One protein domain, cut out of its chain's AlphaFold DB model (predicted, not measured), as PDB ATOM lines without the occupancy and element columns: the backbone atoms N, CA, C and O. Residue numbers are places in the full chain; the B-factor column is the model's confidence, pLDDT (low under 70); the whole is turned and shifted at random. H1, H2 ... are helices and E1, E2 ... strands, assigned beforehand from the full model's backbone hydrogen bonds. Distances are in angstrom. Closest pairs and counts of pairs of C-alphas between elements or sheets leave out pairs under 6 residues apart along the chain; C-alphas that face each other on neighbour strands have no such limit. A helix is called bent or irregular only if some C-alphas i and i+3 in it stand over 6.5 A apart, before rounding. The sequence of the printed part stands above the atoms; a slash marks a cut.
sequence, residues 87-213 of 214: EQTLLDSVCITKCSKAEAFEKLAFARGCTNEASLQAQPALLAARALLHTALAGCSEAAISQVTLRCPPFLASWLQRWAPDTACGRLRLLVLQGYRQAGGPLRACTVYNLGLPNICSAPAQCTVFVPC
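Overview. This is residues 87 to 213 of the 214 residues of the protein "Type I polyketide synthase" of Chlorella sorokiniana (UniProt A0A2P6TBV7). A twisted sheet of four strands has two helices, H1 and H3, side by side over one face, while the long link of residues 181 to 206 swings out past one end of the strands and loops back over the other face. The short helix H2 sits beyond H1 and H3, away from the sheet, and H4 stands at the other end of the strands, grazing the sheet. The printed part has 127 residues, with four named helices and four named strands in the order E1 H1 H2 H3 E2 H4 E3 E4; the sheet order is E1 E2 E3 E4, antiparallel throughout, and the class is mixed, helices and strands. The whole is compact, with a radius of gyration of the C-alphas of 14.8 A and spans of 44 by 37 by 22 A.

Along the chain. E1 is residues 90 to 100, 26.9 A long, beginning at C-alpha 90 at (101.319, 215.734, 227.447). H1 is residues 101 to 111, 15.4 A, H2 residues 117 to 121, 6.2 A, and H3 residues 124 to 134, 15.6 A. E2 is residues 142 to 151, 29.0 A. H4 is residues 154 to 163, 15.0 A, and is irregular, with C-alphas 155 and 158 7.2 A apart. E3 is residues 171 to 180, 28.4 A, and E4 residues 207 to 212, 16.6 A, ending at C-alpha 212 at (97.892, 222.146, 214.283).

Arrangement. E1 and E2 are antiparallel, with N 94 and O 147 at 2.9 A. E2 and E3 are antiparallel, with N 146 and O 176 at 2.9 A. E3 and E4 form an antiparallel hairpin, with N 177 and O 209 at 2.9 A, within hydrogen-bond range like the other two pairs. H1 and H3 are on the same face, at heights over the sheet of 8.3 A and 9.2 A. They touch at a shallow tilt of 15 degrees, opposite ways, the closest C-alphas being those of Lys 101 and Leu 133, 6.6 A apart. H2 and H3 only just touch, with 3 pairs of C-alphas within 8 A, and only at the corner; the closest are Leu 120 and Leu 127, 6.6 A. H4 only grazes the sheet, with its residues 156 to 163. Every O i to N i+4 pair is within hydrogen-bond range in H1, H2 and H3, and 4 of 6 in H4.

Size, cuts and confidence. The C-alphas of Ala 168 and Gly 184 are the two farthest apart, 45.2 A. The printed part has no cut. The link from E3 to E4 is long, with 26 residues. The mean pLDDT of the printed part is 74.7, and 35 residues are under 70, among them residues 182 to 205.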
ATOM      1  N   GLU A  87     104.350 219.510 232.622       56.78
ATOM      2  CA  GLU A  87     104.474 218.114 232.151       56.78
ATOM      3  C   GLU A  87     103.149 217.340 232.114       56.78
ATOM      4  O   GLU A  87     102.939 216.488 231.255       56.78
ATOM      5  N   GLN A  88     102.192 217.707 232.967       55.59
ATOM      6  CA  GLN A  88     100.858 217.099 233.035       55.59
ATOM      7  C   GLN A  88      99.978 217.353 231.793       55.59
ATOM      8  O   GLN A  88      98.857 216.843 231.708       55.59
ATOM      9  N   THR A  89     100.448 218.162 230.840       68.00
ATOM     10  CA  THR A  89      99.712 218.483 229.611       68.00
ATOM     11  C   THR A  89      99.957 217.493 228.481       68.00
ATOM     12  O   THR A  89      99.125 217.429 227.584       68.00
ATOM     13  N   LEU A  90     101.017 216.686 228.514       72.00
ATOM     14  CA  LEU A  90     101.319 215.734 227.447       72.00
ATOM     15  C   LEU A  90     100.490 214.447 227.567       72.00
ATOM     16  O   LEU A  90     100.394 213.846 228.633       72.00
ATOM     17  N   LEU A  91      99.898 214.013 226.454       73.38
ATOM     18  CA  LEU A  91      99.133 212.767 226.348       73.38
ATOM     19  C   LEU A  91      99.858 211.703 225.521       73.38
ATOM     20  O   LEU A  91      99.798 210.529 225.867       73.38
ATOM     21  N   ASP A  92     100.494 212.101 224.420       72.94
ATOM     22  CA  ASP A  92     101.191 211.188 223.509       72.94
ATOM     23  C   ASP A  92     102.284 211.931 222.732       72.94
ATOM     24  O   ASP A  92     102.145 213.128 222.451       72.94
ATOM     25  N   SER A  93     103.348 211.218 222.363       70.06
ATOM     26  CA  SER A  93     104.432 211.758 221.547       70.06
ATOM     27  C   SER A  93     105.046 210.710 220.625       70.06
ATOM     28  O   SER A  93     105.457 209.643 221.075       70.06
ATOM     29  N   VAL A  94     105.227 211.076 219.358       71.25
ATOM     30  CA  VAL A  94     105.990 210.300 218.375       71.25
ATOM     31  C   VAL A  94     107.084 211.197 217.810       71.25
ATOM     32  O   VAL A  94     106.786 212.230 217.214       71.25
ATOM     33  N   CYS A  95     108.350 210.822 217.999       68.00
ATOM     34  CA  CYS A  95     109.497 211.586 217.506       68.00
ATOM     35  C   CYS A  95     110.088 210.933 216.253       68.00
ATOM     36  O   CYS A  95     110.379 209.737 216.248       68.00
ATOM     37  N   ILE A  96     110.308 211.730 215.209       63.53
ATOM     38  CA  ILE A  96     111.079 211.343 214.030       63.53
ATOM     39  C   ILE A  96     112.483 211.913 214.220       63.53
ATOM     40  O   ILE A  96     112.696 213.130 214.233       63.53
ATOM     41  N   THR A  97     113.439 211.008 214.424       59.53
ATOM     42  CA  THR A  97     114.841 211.336 214.671       59.53
ATOM     43  C   THR A  97     115.465 212.081 213.493       59.53
ATOM     44  O   THR A  97     115.133 211.860 212.328       59.53
ATOM     45  N   LYS A  98     116.383 212.988 213.835       62.81
ATOM     46  CA  LYS A  98     117.002 213.972 212.955       62.81
ATOM     47  C   LYS A  98     117.557 213.372 211.664       62.81
ATOM     48  O   LYS A  98     118.450 212.529 211.679       62.81
ATOM     49  N   CYS A  99     117.069 213.904 210.559       68.69
ATOM     50  CA  CYS A  99     117.505 213.568 209.217       68.69
ATOM     51  C   CYS A  99     117.513 214.834 208.352       68.69
ATOM     52  O   CYS A  99     117.207 215.938 208.828       68.69
ATOM     53  N   SER A 100     117.915 214.696 207.087       80.38
ATOM     54  CA  SER A 100     117.756 215.794 206.130       80.38
ATOM     55  C   SER A 100     116.288 216.236 206.094       80.38
ATOM     56  O   SER A 100     115.389 215.428 206.328       80.38
ATOM     57  N   LYS A 101     116.010 217.515 205.808       84.19
ATOM     58  CA  LYS A 101     114.621 218.018 205.767       84.19
ATOM     59  C   LYS A 101     113.720 217.183 204.848       84.19
ATOM     60  O   LYS A 101     112.571 216.929 205.200       84.19
ATOM     61  N   ALA A 102     114.261 216.759 203.703       81.06
ATOM     62  CA  ALA A 102     113.568 215.910 202.737       81.06
ATOM     63  C   ALA A 102     113.214 214.549 203.352       81.06
ATOM     64  O   ALA A 102     112.047 214.178 203.396       81.06
ATOM     65  N   GLU A 103     114.196 213.867 203.937       83.69
ATOM     66  CA  GLU A 103     113.997 212.559 204.567       83.69
ATOM     67  C   GLU A 103     113.068 212.634 205.796       83.69
ATOM     68  O   GLU A 103     112.252 211.741 206.015       83.69
ATOM     69  N   ALA A 104     113.141 213.711 206.586       82.44
ATOM     70  CA  ALA A 104     112.253 213.928 207.730       82.44
ATOM     71  C   ALA A 104     110.790 214.040 207.288       82.44
ATOM     72  O   ALA A 104     109.901 213.447 207.906       82.44
ATOM     73  N   PHE A 105     110.548 214.774 206.199       87.25
ATOM     74  CA  PHE A 105     109.223 214.890 205.610       87.25
ATOM     75  C   PHE A 105     108.739 213.565 205.017       87.25
ATOM     76  O   PHE A 105     107.608 213.168 205.278       87.25
ATOM     77  N   GLU A 106     109.585 212.859 204.268       86.19
ATOM     78  CA  GLU A 106     109.243 211.561 203.675       86.19
ATOM     79  C   GLU A 106     108.874 210.526 204.741       86.19
ATOM     80  O   GLU A 106     107.844 209.864 204.624       86.19
ATOM     81  N   LYS A 107     109.650 210.437 205.830       82.81
ATOM     82  CA  LYS A 107     109.337 209.564 206.971       82.81
ATOM     83  C   LYS A 107     107.995 209.912 207.605       82.81
ATOM     84  O   LYS A 107     107.222 209.011 207.920       82.81
ATOM     85  N   LEU A 108     107.708 211.203 207.779       85.12
ATOM     86  CA  LEU A 108     106.422 211.661 208.302       85.12
ATOM     87  C   LEU A 108     105.271 211.292 207.357       85.12
ATOM     88  O   LEU A 108     104.267 210.745 207.810       85.12
ATOM     89  N   ALA A 109     105.414 211.577 206.062       85.88
ATOM     90  CA  ALA A 109     104.409 211.274 205.050       85.88
ATOM     91  C   ALA A 109     104.122 209.767 205.004       85.88
ATOM     92  O   ALA A 109     102.966 209.355 205.105       85.88
ATOM     93  N   PHE A 110     105.170 208.942 204.976       84.62
ATOM     94  CA  PHE A 110     105.050 207.488 204.998       84.62
ATOM     95  C   PHE A 110     104.373 206.979 206.278       84.62
ATOM     96  O   PHE A 110     103.439 206.183 206.204       84.62
ATOM     97  N   ALA A 111     104.765 207.485 207.453       82.19
ATOM     98  CA  ALA A 111     104.143 207.122 208.731       82.19
ATOM     99  C   ALA A 111     102.652 207.503 208.809       82.19
ATOM    100  O   ALA A 111     101.893 206.904 209.570       82.19
ATOM    101  N   ARG A 112     102.216 208.488 208.014       83.38
ATOM    102  CA  ARG A 112     100.810 208.887 207.866       83.38
ATOM    103  C   ARG A 112     100.091 208.203 206.698       83.38
ATOM    104  O   ARG A 112      98.968 208.588 206.379       83.38
ATOM    105  N   GLY A 113     100.714 207.203 206.071       83.69
ATOM    106  CA  GLY A 113     100.145 206.465 204.944       83.69
ATOM    107  C   GLY A 113     100.052 207.277 203.649       83.69
ATOM    108  O   GLY A 113      99.348 206.867 202.728       83.69
ATOM    109  N   CYS A 114     100.739 208.421 203.554       87.56
ATOM    110  CA  CYS A 114     100.821 209.188 202.317       87.56
ATOM    111  C   CYS A 114     101.834 208.546 201.375       87.56
ATOM    112  O   CYS A 114     103.041 208.641 201.582       87.56
ATOM    113  N   THR A 115     101.333 207.914 200.318       83.81
ATOM    114  CA  THR A 115     102.150 207.235 199.302       83.81
ATOM    115  C   THR A 115     102.153 207.961 197.955       83.81
ATOM    116  O   THR A 115     102.899 207.583 197.057       83.81
ATOM    117  N   ASN A 116     101.330 209.001 197.794       86.94
ATOM    118  CA  ASN A 116     101.223 209.785 196.561       86.94
ATOM    119  C   ASN A 116     100.755 211.231 196.822       86.94
ATOM    120  O   ASN A 116     100.253 211.553 197.900       86.94
ATOM    121  N   GLU A 117     100.870 212.098 195.813       83.00
ATOM    122  CA  GLU A 117     100.498 213.516 195.930       83.00
ATOM    123  C   GLU A 117      99.006 213.704 196.256       83.00
ATOM    124  O   GLU A 117      98.669 214.560 197.063       83.00
ATOM    125  N   ALA A 118      98.103 212.875 195.721       84.94
ATOM    126  CA  ALA A 118      96.671 212.976 196.023       84.94
ATOM    127  C   ALA A 118      96.373 212.722 197.515       84.94
ATOM    128  O   ALA A 118      95.620 213.466 198.140       84.94
ATOM    129  N   SER A 119      97.024 211.717 198.108       86.00
ATOM    130  CA  SER A 119      96.937 211.420 199.543       86.00
ATOM    131  C   SER A 119      97.558 212.521 200.402       86.00
ATOM    132  O   SER A 119      97.086 212.767 201.508       86.00
ATOM    133  N   LEU A 120      98.582 213.213 199.891       85.88
ATOM    134  CA  LEU A 120      99.165 214.375 200.550       85.88
ATOM    135  C   LEU A 120      98.198 215.566 200.524       85.88
ATOM    136  O   LEU A 120      98.036 216.232 201.543       85.88
ATOM    137  N   GLN A 121      97.512 215.804 199.401       84.31
ATOM    138  CA  GLN A 121      96.515 216.875 199.288       84.31
ATOM    139  C   GLN A 121      95.331 216.688 200.252       84.31
ATOM    140  O   GLN A 121      94.735 217.667 200.692       84.31
ATOM    141  N   ALA A 122      95.035 215.444 200.635       83.75
ATOM    142  CA  ALA A 122      94.027 215.117 201.640       83.75
ATOM    143  C   ALA A 122      94.483 215.364 203.095       83.75
ATOM    144  O   ALA A 122      93.679 215.206 204.011       83.75
ATOM    145  N   GLN A 123      95.749 215.737 203.336       86.44
ATOM    146  CA  GLN A 123      96.308 215.932 204.678       86.44
ATOM    147  C   GLN A 123      96.852 217.361 204.875       86.44
ATOM    148  O   GLN A 123      98.045 217.614 204.668       86.44
ATOM    149  N   PRO A 124      96.015 218.305 205.355       84.19
ATOM    150  CA  PRO A 124      96.389 219.707 205.561       84.19
ATOM    151  C   PRO A 124      97.651 219.905 206.413       84.19
ATOM    152  O   PRO A 124      98.532 220.685 206.057       84.19
ATOM    153  N   ALA A 125      97.788 219.150 207.507       84.75
ATOM    154  CA  ALA A 125      98.945 219.251 208.397       84.75
ATOM    155  C   ALA A 125     100.267 218.847 207.713       84.75
ATOM    156  O   ALA A 125     101.308 219.446 207.987       84.75
ATOM    157  N   LEU A 126     100.238 217.873 206.794       89.00
ATOM    158  CA  LEU A 126     101.420 217.471 206.024       89.00
ATOM    159  C   LEU A 126     101.759 218.485 204.934       89.00
ATOM    160  O   LEU A 126     102.930 218.810 204.752       89.00
ATOM    161  N   LEU A 127     100.754 219.030 204.246       88.56
ATOM    162  CA  LEU A 127     100.959 220.126 203.297       88.56
ATOM    163  C   LEU A 127     101.601 221.343 203.971       88.56
ATOM    164  O   LEU A 127     102.548 221.923 203.437       88.56
ATOM    165  N   ALA A 128     101.124 221.694 205.166       88.69
ATOM    166  CA  ALA A 128     101.681 222.777 205.960       88.69
ATOM    167  C   ALA A 128     103.122 222.466 206.375       88.69
ATOM    168  O   ALA A 128     104.001 223.309 206.211       88.69
ATOM    169  N   ALA A 129     103.390 221.241 206.840       89.50
ATOM    170  CA  ALA A 129     104.737 220.820 207.207       89.50
ATOM    171  C   ALA A 129     105.716 220.902 206.027       89.50
ATOM    172  O   ALA A 129     106.810 221.444 206.185       89.50
ATOM    173  N   ARG A 130     105.310 220.447 204.835       89.62
ATOM    174  CA  ARG A 130     106.094 220.579 203.598       89.62
ATOM    175  C   ARG A 130     106.423 222.043 203.315       89.62
ATOM    176  O   ARG A 130     107.591 222.389 203.162       89.62
ATOM    177  N   ALA A 131     105.412 222.908 203.288       88.44
ATOM    178  CA  ALA A 131     105.598 224.332 203.023       88.44
ATOM    179  C   ALA A 131     106.539 224.992 204.046       88.44
ATOM    180  O   ALA A 131     107.465 225.700 203.655       88.44
ATOM    181  N   LEU A 132     106.375 224.706 205.340       89.69
ATOM    182  CA  LEU A 132     107.207 225.253 206.417       89.69
ATOM    183  C   LEU A 132     108.662 224.770 206.351       89.69
ATOM    184  O   LEU A 132     109.583 225.557 206.566       89.69
ATOM    185  N   LEU A 133     108.897 223.502 206.008       88.56
ATOM    186  CA  LEU A 133     110.253 222.972 205.821       88.56
ATOM    187  C   LEU A 133     110.992 223.663 204.663       88.56
ATOM    188  O   LEU A 133     112.208 223.874 204.739       88.56
ATOM    189  N   HIS A 134     110.257 224.036 203.612       87.44
ATOM    190  CA  HIS A 134     110.794 224.760 202.460       87.44
ATOM    191  C   HIS A 134     110.961 226.265 202.696       87.44
ATOM    192  O   HIS A 134     111.870 226.848 202.114       87.44
ATOM    193  N   THR A 135     110.123 226.882 203.533       86.50
ATOM    194  CA  THR A 135     110.083 228.343 203.747       86.50
ATOM    195  C   THR A 135     110.673 228.730 205.102       86.50
ATOM    196  O   THR A 135     111.845 229.095 205.184       86.50
ATOM    197  N   ALA A 136     109.906 228.566 206.180       84.75
ATOM    198  CA  ALA A 136     110.280 228.884 207.557       84.75
ATOM    199  C   ALA A 136     111.631 228.272 207.972       84.75
ATOM    200  O   ALA A 136     112.412 228.897 208.687       84.75
ATOM    201  N   LEU A 137     111.924 227.058 207.498       85.19
ATOM    202  CA  LEU A 137     113.151 226.322 207.804       85.19
ATOM    203  C   LEU A 137     114.122 226.253 206.612       85.19
ATOM    204  O   LEU A 137     115.015 225.402 206.594       85.19
ATOM    205  N   ALA A 138     113.996 227.142 205.618       84.31
ATOM    206  CA  ALA A 138     114.858 227.175 204.431       84.31
ATOM    207  C   ALA A 138     116.351 227.203 204.796       84.31
ATOM    208  O   ALA A 138     117.121 226.390 204.288       84.31
ATOM    209  N   GLY A 139     116.729 228.067 205.747       82.25
ATOM    210  CA  GLY A 139     118.106 228.231 206.230       82.25
ATOM    211  C   GLY A 139     118.614 227.133 207.175       82.25
ATOM    212  O   GLY A 139     119.740 227.230 207.656       82.25
ATOM    213  N   CYS A 140     117.799 226.115 207.467       83.75
ATOM    214  CA  CYS A 140     118.193 224.945 208.252       83.75
ATOM    215  C   CYS A 140     118.618 223.808 207.314       83.75
ATOM    216  O   CYS A 140     117.964 223.558 206.298       83.75
ATOM    217  N   SER A 141     119.683 223.090 207.667       80.44
ATOM    218  CA  SER A 141     120.158 221.915 206.922       80.44
ATOM    219  C   SER A 141     119.425 220.640 207.332       80.44
ATOM    220  O   SER A 141     119.264 219.715 206.540       80.44
ATOM    221  N   GLU A 142     118.974 220.587 208.583       81.81
ATOM    222  CA  GLU A 142     118.421 219.393 209.210       81.81
ATOM    223  C   GLU A 142     117.151 219.756 209.976       81.81
ATOM    224  O   GLU A 142     116.993 220.894 210.435       81.81
ATOM    225  N   ALA A 143     116.251 218.783 210.116       81.56
ATOM    226  CA  ALA A 143     115.022 218.953 210.874       81.56
ATOM    227  C   ALA A 143     114.747 217.757 211.787       81.56
ATOM    228  O   ALA A 143     115.084 216.614 211.473       81.56
ATOM    229  N   ALA A 144     114.103 218.041 212.917       80.69
ATOM    230  CA  ALA A 144     113.407 217.053 213.723       80.69
ATOM    231  C   ALA A 144     111.910 217.350 213.656       80.69
ATOM    232  O   ALA A 144     111.492 218.508 213.729       80.69
ATOM    233  N   ILE A 145     111.111 216.300 213.504       82.81
ATOM    234  CA  ILE A 145     109.658 216.406 213.450       82.81
ATOM    235  C   ILE A 145     109.101 215.517 214.542       82.81
ATOM    236  O   ILE A 145     109.399 214.328 214.589       82.81
ATOM    237  N   SER A 146     108.288 216.084 215.422       80.81
ATOM    238  CA  SER A 146     107.596 215.312 216.450       80.81
ATOM    239  C   SER A 146     106.104 215.546 216.343       80.81
ATOM    240  O   SER A 146     105.666 216.670 216.136       80.81
ATOM    241  N   GLN A 147     105.307 214.505 216.503       82.94
ATOM    242  CA  GLN A 147     103.883 214.652 216.740       82.94
ATOM    243  C   GLN A 147     103.646 214.606 218.240       82.94
ATOM    244  O   GLN A 147     104.117 213.687 218.904       82.94
ATOM    245  N   VAL A 148     102.898 215.571 218.760       81.94
ATOM    246  CA  VAL A 148     102.519 215.624 220.172       81.94
ATOM    247  C   VAL A 148     101.012 215.767 220.289       81.94
ATOM    248  O   VAL A 148     100.371 216.474 219.510       81.94
ATOM    249  N   THR A 149     100.436 215.093 221.271       84.25
ATOM    250  CA  THR A 149      99.049 215.298 221.677       84.25
ATOM    251  C   THR A 149      99.058 215.831 223.093       84.25
ATOM    252  O   THR A 149      99.659 215.219 223.970       84.25
ATOM    253  N   LEU A 150      98.395 216.960 223.318       82.06
ATOM    254  CA  LEU A 150      98.336 217.642 224.604       82.06
ATOM    255  C   LEU A 150      96.888 217.751 225.088       82.06
ATOM    256  O   LEU A 150      95.959 217.820 224.280       82.06
ATOM    257  N   ARG A 151      96.682 217.855 226.401       84.00
ATOM    258  CA  ARG A 151      95.491 218.505 226.955       84.00
ATOM    259  C   ARG A 151      95.563 219.980 226.578       84.00
ATOM    260  O   ARG A 151      96.580 220.624 226.820       84.00
ATOM    261  N   CYS A 152      94.506 220.493 225.962       83.25
ATOM    262  CA  CYS A 152      94.425 221.875 225.519       83.25
ATOM    263  C   CYS A 152      94.570 222.795 226.738       83.25
ATOM    264  O   CYS A 152      93.737 222.728 227.649       83.25
ATOM    265  N   PRO A 153      95.619 223.631 226.789       79.31
ATOM    266  CA  PRO A 153      95.774 224.588 227.868       79.31
ATOM    267  C   PRO A 153      94.583 225.558 227.909       79.31
ATOM    268  O   PRO A 153      94.091 225.947 226.847       79.31
ATOM    269  N   PRO A 154      94.154 226.032 229.095       82.12
ATOM    270  CA  PRO A 154      93.013 226.945 229.204       82.12
ATOM    271  C   PRO A 154      93.140 228.204 228.335       82.12
ATOM    272  O   PRO A 154      92.157 228.662 227.761       82.12
ATOM    273  N   PHE A 155      94.359 228.732 228.173       80.88
ATOM    274  CA  PHE A 155      94.617 229.915 227.346       80.88
ATOM    275  C   PHE A 155      94.469 229.667 225.831       80.88
ATOM    276  O   PHE A 155      94.350 230.627 225.077       80.88
ATOM    277  N   LEU A 156      94.442 228.406 225.379       84.44
ATOM    278  CA  LEU A 156      94.166 228.022 223.988       84.44
ATOM    279  C   LEU A 156      92.735 227.526 223.772       84.44
ATOM    280  O   LEU A 156      92.380 227.201 222.642       84.44
ATOM    281  N   ALA A 157      91.888 227.491 224.804       83.88
ATOM    282  CA  ALA A 157      90.519 226.995 224.672       83.88
ATOM    283  C   ALA A 157      89.716 227.779 223.616       83.88
ATOM    284  O   ALA A 157      89.069 227.178 222.760       83.88
ATOM    285  N   SER A 158      89.823 229.112 223.615       84.12
ATOM    286  CA  SER A 158      89.158 229.977 222.626       84.12
ATOM    287  C   SER A 158      89.756 229.858 221.222       84.12
ATOM    288  O   SER A 158      89.055 230.048 220.228       84.12
ATOM    289  N   TRP A 159      91.050 229.546 221.118       88.06
ATOM    290  CA  TRP A 159      91.692 229.245 219.842       88.06
ATOM    291  C   TRP A 159      91.152 227.926 219.278       88.06
ATOM    292  O   TRP A 159      90.690 227.895 218.141       88.06
ATOM    293  N   LEU A 160      91.115 226.871 220.101       85.38
ATOM    294  CA  LEU A 160      90.624 225.550 219.706       85.38
ATOM    295  C   LEU A 160      89.148 225.606 219.295       85.38
ATOM    296  O   LEU A 160      88.786 225.051 218.270       85.38
ATOM    297  N   GLN A 161      88.307 226.331 220.034       84.62
ATOM    298  CA  GLN A 161      86.891 226.476 219.691       84.62
ATOM    299  C   GLN A 161      86.671 227.181 218.343       84.62
ATOM    300  O   GLN A 161      85.745 226.831 217.618       84.62
ATOM    301  N   ARG A 162      87.501 228.177 218.004       85.69
ATOM    302  CA  ARG A 162      87.370 228.925 216.742       85.69
ATOM    303  C   ARG A 162      87.906 228.158 215.541       85.69
ATOM    304  O   ARG A 162      87.297 228.212 214.479       85.69
ATOM    305  N   TRP A 163      89.042 227.484 215.700       83.81
ATOM    306  CA  TRP A 163      89.782 226.894 214.581       83.81
ATOM    307  C   TRP A 163      89.631 225.375 214.465       83.81
ATOM    308  O   TRP A 163      89.961 224.812 213.427       83.81
ATOM    309  N   ALA A 164      89.131 224.719 215.509       79.19
ATOM    310  CA  ALA A 164      88.997 223.270 215.611       79.19
ATOM    311  C   ALA A 164      87.703 222.877 216.373       79.19
ATOM    312  O   ALA A 164      87.758 222.163 217.383       79.19
ATOM    313  N   PRO A 165      86.518 223.360 215.947       73.88
ATOM    314  CA  PRO A 165      85.271 223.175 216.697       73.88
ATOM    315  C   PRO A 165      84.889 221.697 216.872       73.88
ATOM    316  O   PRO A 165      84.301 221.331 217.888       73.88
ATOM    317  N   ASP A 166      85.294 220.841 215.930       70.44
ATOM    318  CA  ASP A 166      84.980 219.409 215.920       70.44
ATOM    319  C   ASP A 166      85.941 218.561 216.770       70.44
ATOM    320  O   ASP A 166      85.721 217.361 216.963       70.44
ATOM    321  N   THR A 167      87.003 219.156 217.332       65.62
ATOM    322  CA  THR A 167      87.886 218.454 218.279       65.62
ATOM    323  C   THR A 167      87.175 218.280 219.622       65.62
ATOM    324  O   THR A 167      87.376 219.027 220.579       65.62
ATOM    325  N   ALA A 168      86.345 217.241 219.698       55.88
ATOM    326  CA  ALA A 168      85.381 216.949 220.757       55.88
ATOM    327  C   ALA A 168      85.956 216.660 222.166       55.88
ATOM    328  O   ALA A 168      85.282 216.043 222.984       55.88
ATOM    329  N   CYS A 169      87.200 217.031 222.496       60.75
ATOM    330  CA  CYS A 169      87.811 216.537 223.736       60.75
ATOM    331  C   CYS A 169      88.854 217.436 224.406       60.75
ATOM    332  O   CYS A 169      89.662 216.922 225.172       60.75
ATOM    333  N   GLY A 170      88.902 218.746 224.132       77.50
ATOM    334  CA  GLY A 170      89.896 219.617 224.780       77.50
ATOM    335  C   GLY A 170      91.325 219.076 224.627       77.50
ATOM    336  O   GLY A 170      92.138 219.192 225.538       77.50
ATOM    337  N   ARG A 171      91.604 218.407 223.503       84.62
ATOM    338  CA  ARG A 171      92.909 217.852 223.144       84.62
ATOM    339  C   ARG A 171      93.434 218.635 221.961       84.62
ATOM    340  O   ARG A 171      92.702 218.871 221.007       84.62
ATOM    341  N   LEU A 172      94.705 218.994 222.023       84.25
ATOM    342  CA  LEU A 172      95.401 219.700 220.964       84.25
ATOM    343  C   LEU A 172      96.463 218.769 220.384       84.25
ATOM    344  O   LEU A 172      97.379 218.348 221.088       84.25
ATOM    345  N   ARG A 173      96.325 218.423 219.105       86.38
ATOM    346  CA  ARG A 173      97.298 217.607 218.372       86.38
ATOM    347  C   ARG A 173      98.163 218.523 217.521       86.38
ATOM    348  O   ARG A 173      97.629 219.292 216.726       86.38
ATOM    349  N   LEU A 174      99.478 218.432 217.671       87.38
ATOM    350  CA  LEU A 174     100.437 219.291 216.985       87.38
ATOM    351  C   LEU A 174     101.508 218.456 216.284       87.38
ATOM    352  O   LEU A 174     101.970 217.449 216.822       87.38
ATOM    353  N   LEU A 175     101.950 218.910 215.113       88.50
ATOM    354  CA  LEU A 175     103.287 218.603 214.614       88.50
ATOM    355  C   LEU A 175     104.227 219.714 215.081       88.50
ATOM    356  O   LEU A 175     103.949 220.894 214.899       88.50
ATOM    357  N   VAL A 176     105.343 219.334 215.676       87.06
ATOM    358  CA  VAL A 176     106.411 220.224 216.111       87.06
ATOM    359  C   VAL A 176     107.562 220.054 215.134       87.06
ATOM    360  O   VAL A 176     108.157 218.980 215.053       87.06
ATOM    361  N   LEU A 177     107.849 221.105 214.372       87.19
ATOM    362  CA  LEU A 177     108.940 221.158 213.408       87.19
ATOM    363  C   LEU A 177     110.084 221.953 214.016       87.19
ATOM    364  O   LEU A 177     109.911 223.120 214.356       87.19
ATOM    365  N   GLN A 178     111.250 221.335 214.136       86.19
ATOM    366  CA  GLN A 178     112.442 221.981 214.670       86.19
ATOM    367  C   GLN A 178     113.538 221.971 213.618       86.19
ATOM    368  O   GLN A 178     113.946 220.902 213.168       86.19
ATOM    369  N   GLY A 179     114.014 223.151 213.232       82.75
ATOM    370  CA  GLY A 179     115.119 223.307 212.295       82.75
ATOM    371  C   GLY A 179     116.445 223.562 213.000       82.75
ATOM    372  O   GLY A 179     116.515 224.320 213.972       82.75
ATOM    373  N   TYR A 180     117.504 222.951 212.478       79.88
ATOM    374  CA  TYR A 180     118.864 223.082 212.987       79.88
ATOM    375  C   TYR A 180     119.807 223.569 211.883       79.88
ATOM    376  O   TYR A 180     119.685 223.178 210.717       79.88
ATOM    377  N   ARG A 181     120.788 224.399 212.262       74.94
ATOM    378  CA  ARG A 181     121.983 224.607 211.435       74.94
ATOM    379  C   ARG A 181     122.904 223.411 211.598       74.94
ATOM    380  O   ARG A 181     122.974 222.841 212.685       74.94
ATOM    381  N   GLN A 182     123.631 223.076 210.540       66.12
ATOM    382  CA  GLN A 182     124.655 222.043 210.575       66.12
ATOM    383  C   GLN A 182     125.703 222.425 211.629       66.12
ATOM    384  O   GLN A 182     126.533 223.304 211.409       66.12
ATOM    385  N   ALA A 183     125.638 221.792 212.796       55.50
ATOM    386  CA  ALA A 183     126.726 221.802 213.760       55.50
ATOM    387  C   ALA A 183     127.653 220.632 213.414       55.50
ATOM    388  O   ALA A 183     127.178 219.564 213.025       55.50
ATOM    389  N   GLY A 184     128.968 220.816 213.531       50.56
ATOM    390  CA  GLY A 184     129.910 219.708 213.377       50.56
ATOM    391  C   GLY A 184     129.570 218.585 214.363       50.56
ATOM    392  O   GLY A 184     129.602 218.799 215.571       50.56
ATOM    393  N   GLY A 185     129.229 217.402 213.846       53.62
ATOM    394  CA  GLY A 185     128.914 216.209 214.635       53.62
ATOM    395  C   GLY A 185     127.456 215.724 214.528       53.62
ATOM    396  O   GLY A 185     126.571 216.432 214.045       53.62
ATOM    397  N   PRO A 186     127.180 214.481 214.964       46.81
ATOM    398  CA  PRO A 186     125.838 213.916 214.924       46.81
ATOM    399  C   PRO A 186     124.966 214.571 216.001       46.81
ATOM    400  O   PRO A 186     125.091 214.261 217.187       46.81
ATOM    401  N   LEU A 187     124.057 215.472 215.612       46.06
ATOM    402  CA  LEU A 187     123.014 215.899 216.554       46.06
ATOM    403  C   LEU A 187     122.107 214.688 216.830       46.06
ATOM    404  O   LEU A 187     121.650 214.000 215.914       46.06
ATOM    405  N   ARG A 188     121.853 214.433 218.106       45.44
ATOM    406  CA  ARG A 188     120.939 213.389 218.564       45.44
ATOM    407  C   ARG A 188     119.554 214.017 218.652       45.44
ATOM    408  O   ARG A 188     119.437 215.160 219.087       45.44
ATOM    409  N   ALA A 189     118.521 213.313 218.189       39.03
ATOM    410  CA  ALA A 189     117.163 213.821 218.342       39.03
ATOM    411  C   ALA A 189     116.852 213.920 219.826       39.03
ATOM    412  O   ALA A 189     117.106 212.983 220.586       39.03
ATOM    413  N   CYS A 190     116.334 215.065 220.225       41.19
ATOM    414  CA  CYS A 190     115.947 215.288 221.590       41.19
ATOM    415  C   CYS A 190     114.737 216.213 221.634       41.19
ATOM    416  O   CYS A 190     114.382 216.866 220.652       41.19
ATOM    417  N   THR A 191     114.101 216.229 222.791       40.56
ATOM    418  CA  THR A 191     112.715 216.625 222.961       40.56
ATOM    419  C   THR A 191     112.586 218.043 223.523       40.56
ATOM    420  O   THR A 191     113.482 218.579 224.172       40.56
ATOM    421  N   VAL A 192     111.472 218.697 223.189       42.00
ATOM    422  CA  VAL A 192     111.243 220.127 223.438       42.00
ATOM    423  C   VAL A 192     110.928 220.377 224.912       42.00
ATOM    424  O   VAL A 192     109.859 220.011 225.392       42.00
ATOM    425  N   TYR A 193     111.809 221.095 225.605       43.31
ATOM    426  CA  TYR A 193     111.670 221.434 227.027       43.31
ATOM    427  C   TYR A 193     110.422 222.244 227.411       43.31
ATOM    428  O   TYR A 193     110.110 222.353 228.590       43.31
ATOM    429  N   ASN A 194     109.681 222.786 226.448       49.12
ATOM    430  CA  ASN A 194     108.555 223.679 226.721       49.12
ATOM    431  C   ASN A 194     107.183 222.996 226.648       49.12
ATOM    432  O   ASN A 194     106.183 223.692 226.612       49.12
ATOM    433  N   LEU A 195     107.116 221.661 226.592       47.47
ATOM    434  CA  LEU A 195     105.858 220.889 226.642       47.47
ATOM    435  C   LEU A 195     105.909 219.725 227.652       47.47
ATOM    436  O   LEU A 195     105.038 218.859 227.636       47.47
ATOM    437  N   GLY A 196     106.943 219.672 228.502       42.12
ATOM    438  CA  GLY A 196     107.184 218.531 229.387       42.12
ATOM    439  C   GLY A 196     107.742 217.292 228.693       42.12
ATOM    440  O   GLY A 196     107.354 216.167 228.993       42.12
ATOM    441  N   LEU A 197     108.625 217.500 227.719       41.56
ATOM    442  CA  LEU A 197     109.252 216.439 226.945       41.56
ATOM    443  C   LEU A 197     110.773 216.389 227.233       41.56
ATOM    444  O   LEU A 197     111.384 217.446 227.395       41.56
ATOM    445  N   PRO A 198     111.402 215.194 227.278       34.44
ATOM    446  CA  PRO A 198     112.732 214.995 227.868       34.44
ATOM    447  C   PRO A 198     113.908 215.681 227.143       34.44
ATOM    448  O   PRO A 198     113.948 215.799 225.922       34.44
ATOM    449  N   ASN A 199     114.909 216.065 227.933       37.47
ATOM    450  CA  ASN A 199     116.063 216.922 227.632       37.47
ATOM    451  C   ASN A 199     116.771 216.767 226.265       37.47
ATOM    452  O   ASN A 199     117.100 215.658 225.843       37.47
ATOM    453  N   ILE A 200     117.141 217.904 225.644       37.94
ATOM    454  CA  ILE A 200     118.156 217.997 224.571       37.94
ATOM    455  C   ILE A 200     119.558 218.193 225.125       37.94
ATOM    456  O   ILE A 200     119.824 219.170 225.813       37.94
ATOM    457  N   CYS A 201     120.473 217.302 224.736       38.66
ATOM    458  CA  CYS A 201     121.864 217.317 225.180       38.66
ATOM    459  C   CYS A 201     122.870 217.912 224.171       38.66
ATOM    460  O   CYS A 201     124.063 217.716 224.390       38.66
ATOM    461  N   SER A 202     122.490 218.593 223.071       46.75
ATOM    462  CA  SER A 202     123.543 219.073 222.140       46.75
ATOM    463  C   SER A 202     123.362 220.321 221.258       46.75
ATOM    464  O   SER A 202     124.389 220.800 220.790       46.75
ATOM    465  N   ALA A 203     122.189 220.932 221.052       53.75
ATOM    466  CA  ALA A 203     122.103 222.290 220.467       53.75
ATOM    467  C   ALA A 203     120.681 222.868 220.588       53.75
ATOM    468  O   ALA A 203     119.724 222.117 220.382       53.75
ATOM    469  N   PRO A 204     120.501 224.177 220.860       59.66
ATOM    470  CA  PRO A 204     119.185 224.800 220.745       59.66
ATOM    471  C   PRO A 204     118.725 224.793 219.279       59.66
ATOM    472  O   PRO A 204     119.507 225.083 218.372       59.66
ATOM    473  N   ALA A 205     117.452 224.460 219.037       65.06
ATOM    474  CA  ALA A 205     116.860 224.569 217.705       65.06
ATOM    475  C   ALA A 205     116.928 226.028 217.224       65.06
ATOM    476  O   ALA A 205     116.613 226.946 217.980       65.06
ATOM    477  N   GLN A 206     117.304 226.246 215.961       73.44
ATOM    478  CA  GLN A 206     117.340 227.592 215.380       73.44
ATOM    479  C   GLN A 206     115.921 228.154 215.222       73.44
ATOM    480  O   GLN A 206     115.700 229.354 215.350       73.44
ATOM    481  N   CYS A 207     114.963 227.280 214.920       81.00
ATOM    482  CA  CYS A 207     113.565 227.633 214.742       81.00
ATOM    483  C   CYS A 207     112.690 226.453 215.178       81.00
ATOM    484  O   CYS A 207     113.020 225.300 214.895       81.00
ATOM    485  N   THR A 208     111.593 226.743 215.881       85.00
ATOM    486  CA  THR A 208     110.558 225.769 216.252       85.00
ATOM    487  C   THR A 208     109.208 226.295 215.785       85.00
ATOM    488  O   THR A 208     108.851 227.425 216.111       85.00
ATOM    489  N   VAL A 209     108.466 225.477 215.042       87.81
ATOM    490  CA  VAL A 209     107.128 225.801 214.539       87.81
ATOM    491  C   VAL A 209     106.145 224.721 214.974       87.81
ATOM    492  O   VAL A 209     106.395 223.528 214.797       87.81
ATOM    493  N   PHE A 210     105.013 225.143 215.523       89.00
ATOM    494  CA  PHE A 210     103.906 224.288 215.936       89.00
ATOM    495  C   PHE A 210     102.811 224.318 214.872       89.00
ATOM    496  O   PHE A 210     102.249 225.373 214.591       89.00
ATOM    497  N   VAL A 211     102.494 223.171 214.284       90.19
ATOM    498  CA  VAL A 211     101.475 223.024 213.239       90.19
ATOM    499  C   VAL A 211     100.277 222.278 213.815       90.19
ATOM    500  O   VAL A 211     100.450 221.153 214.292       90.19
ATOM    501  N   PRO A 212      99.061 222.845 213.781       88.19
ATOM    502  CA  PRO A 212      97.892 222.146 214.283       88.19
ATOM    503  C   PRO A 212      97.502 220.992 213.351       88.19
ATOM    504  O   PRO A 212      97.450 221.142 212.131       88.19
ATOM    505  N   CYS A 213      97.224 219.829 213.939       84.75
ATOM    506  CA  CYS A 213      96.577 218.706 213.260       84.75
ATOM    507  C   CYS A 213      95.061 218.839 213.449       84.75
ATOM    508  O   CYS A 213      94.506 218.164 214.321       84.75
TER     509      CYS A 213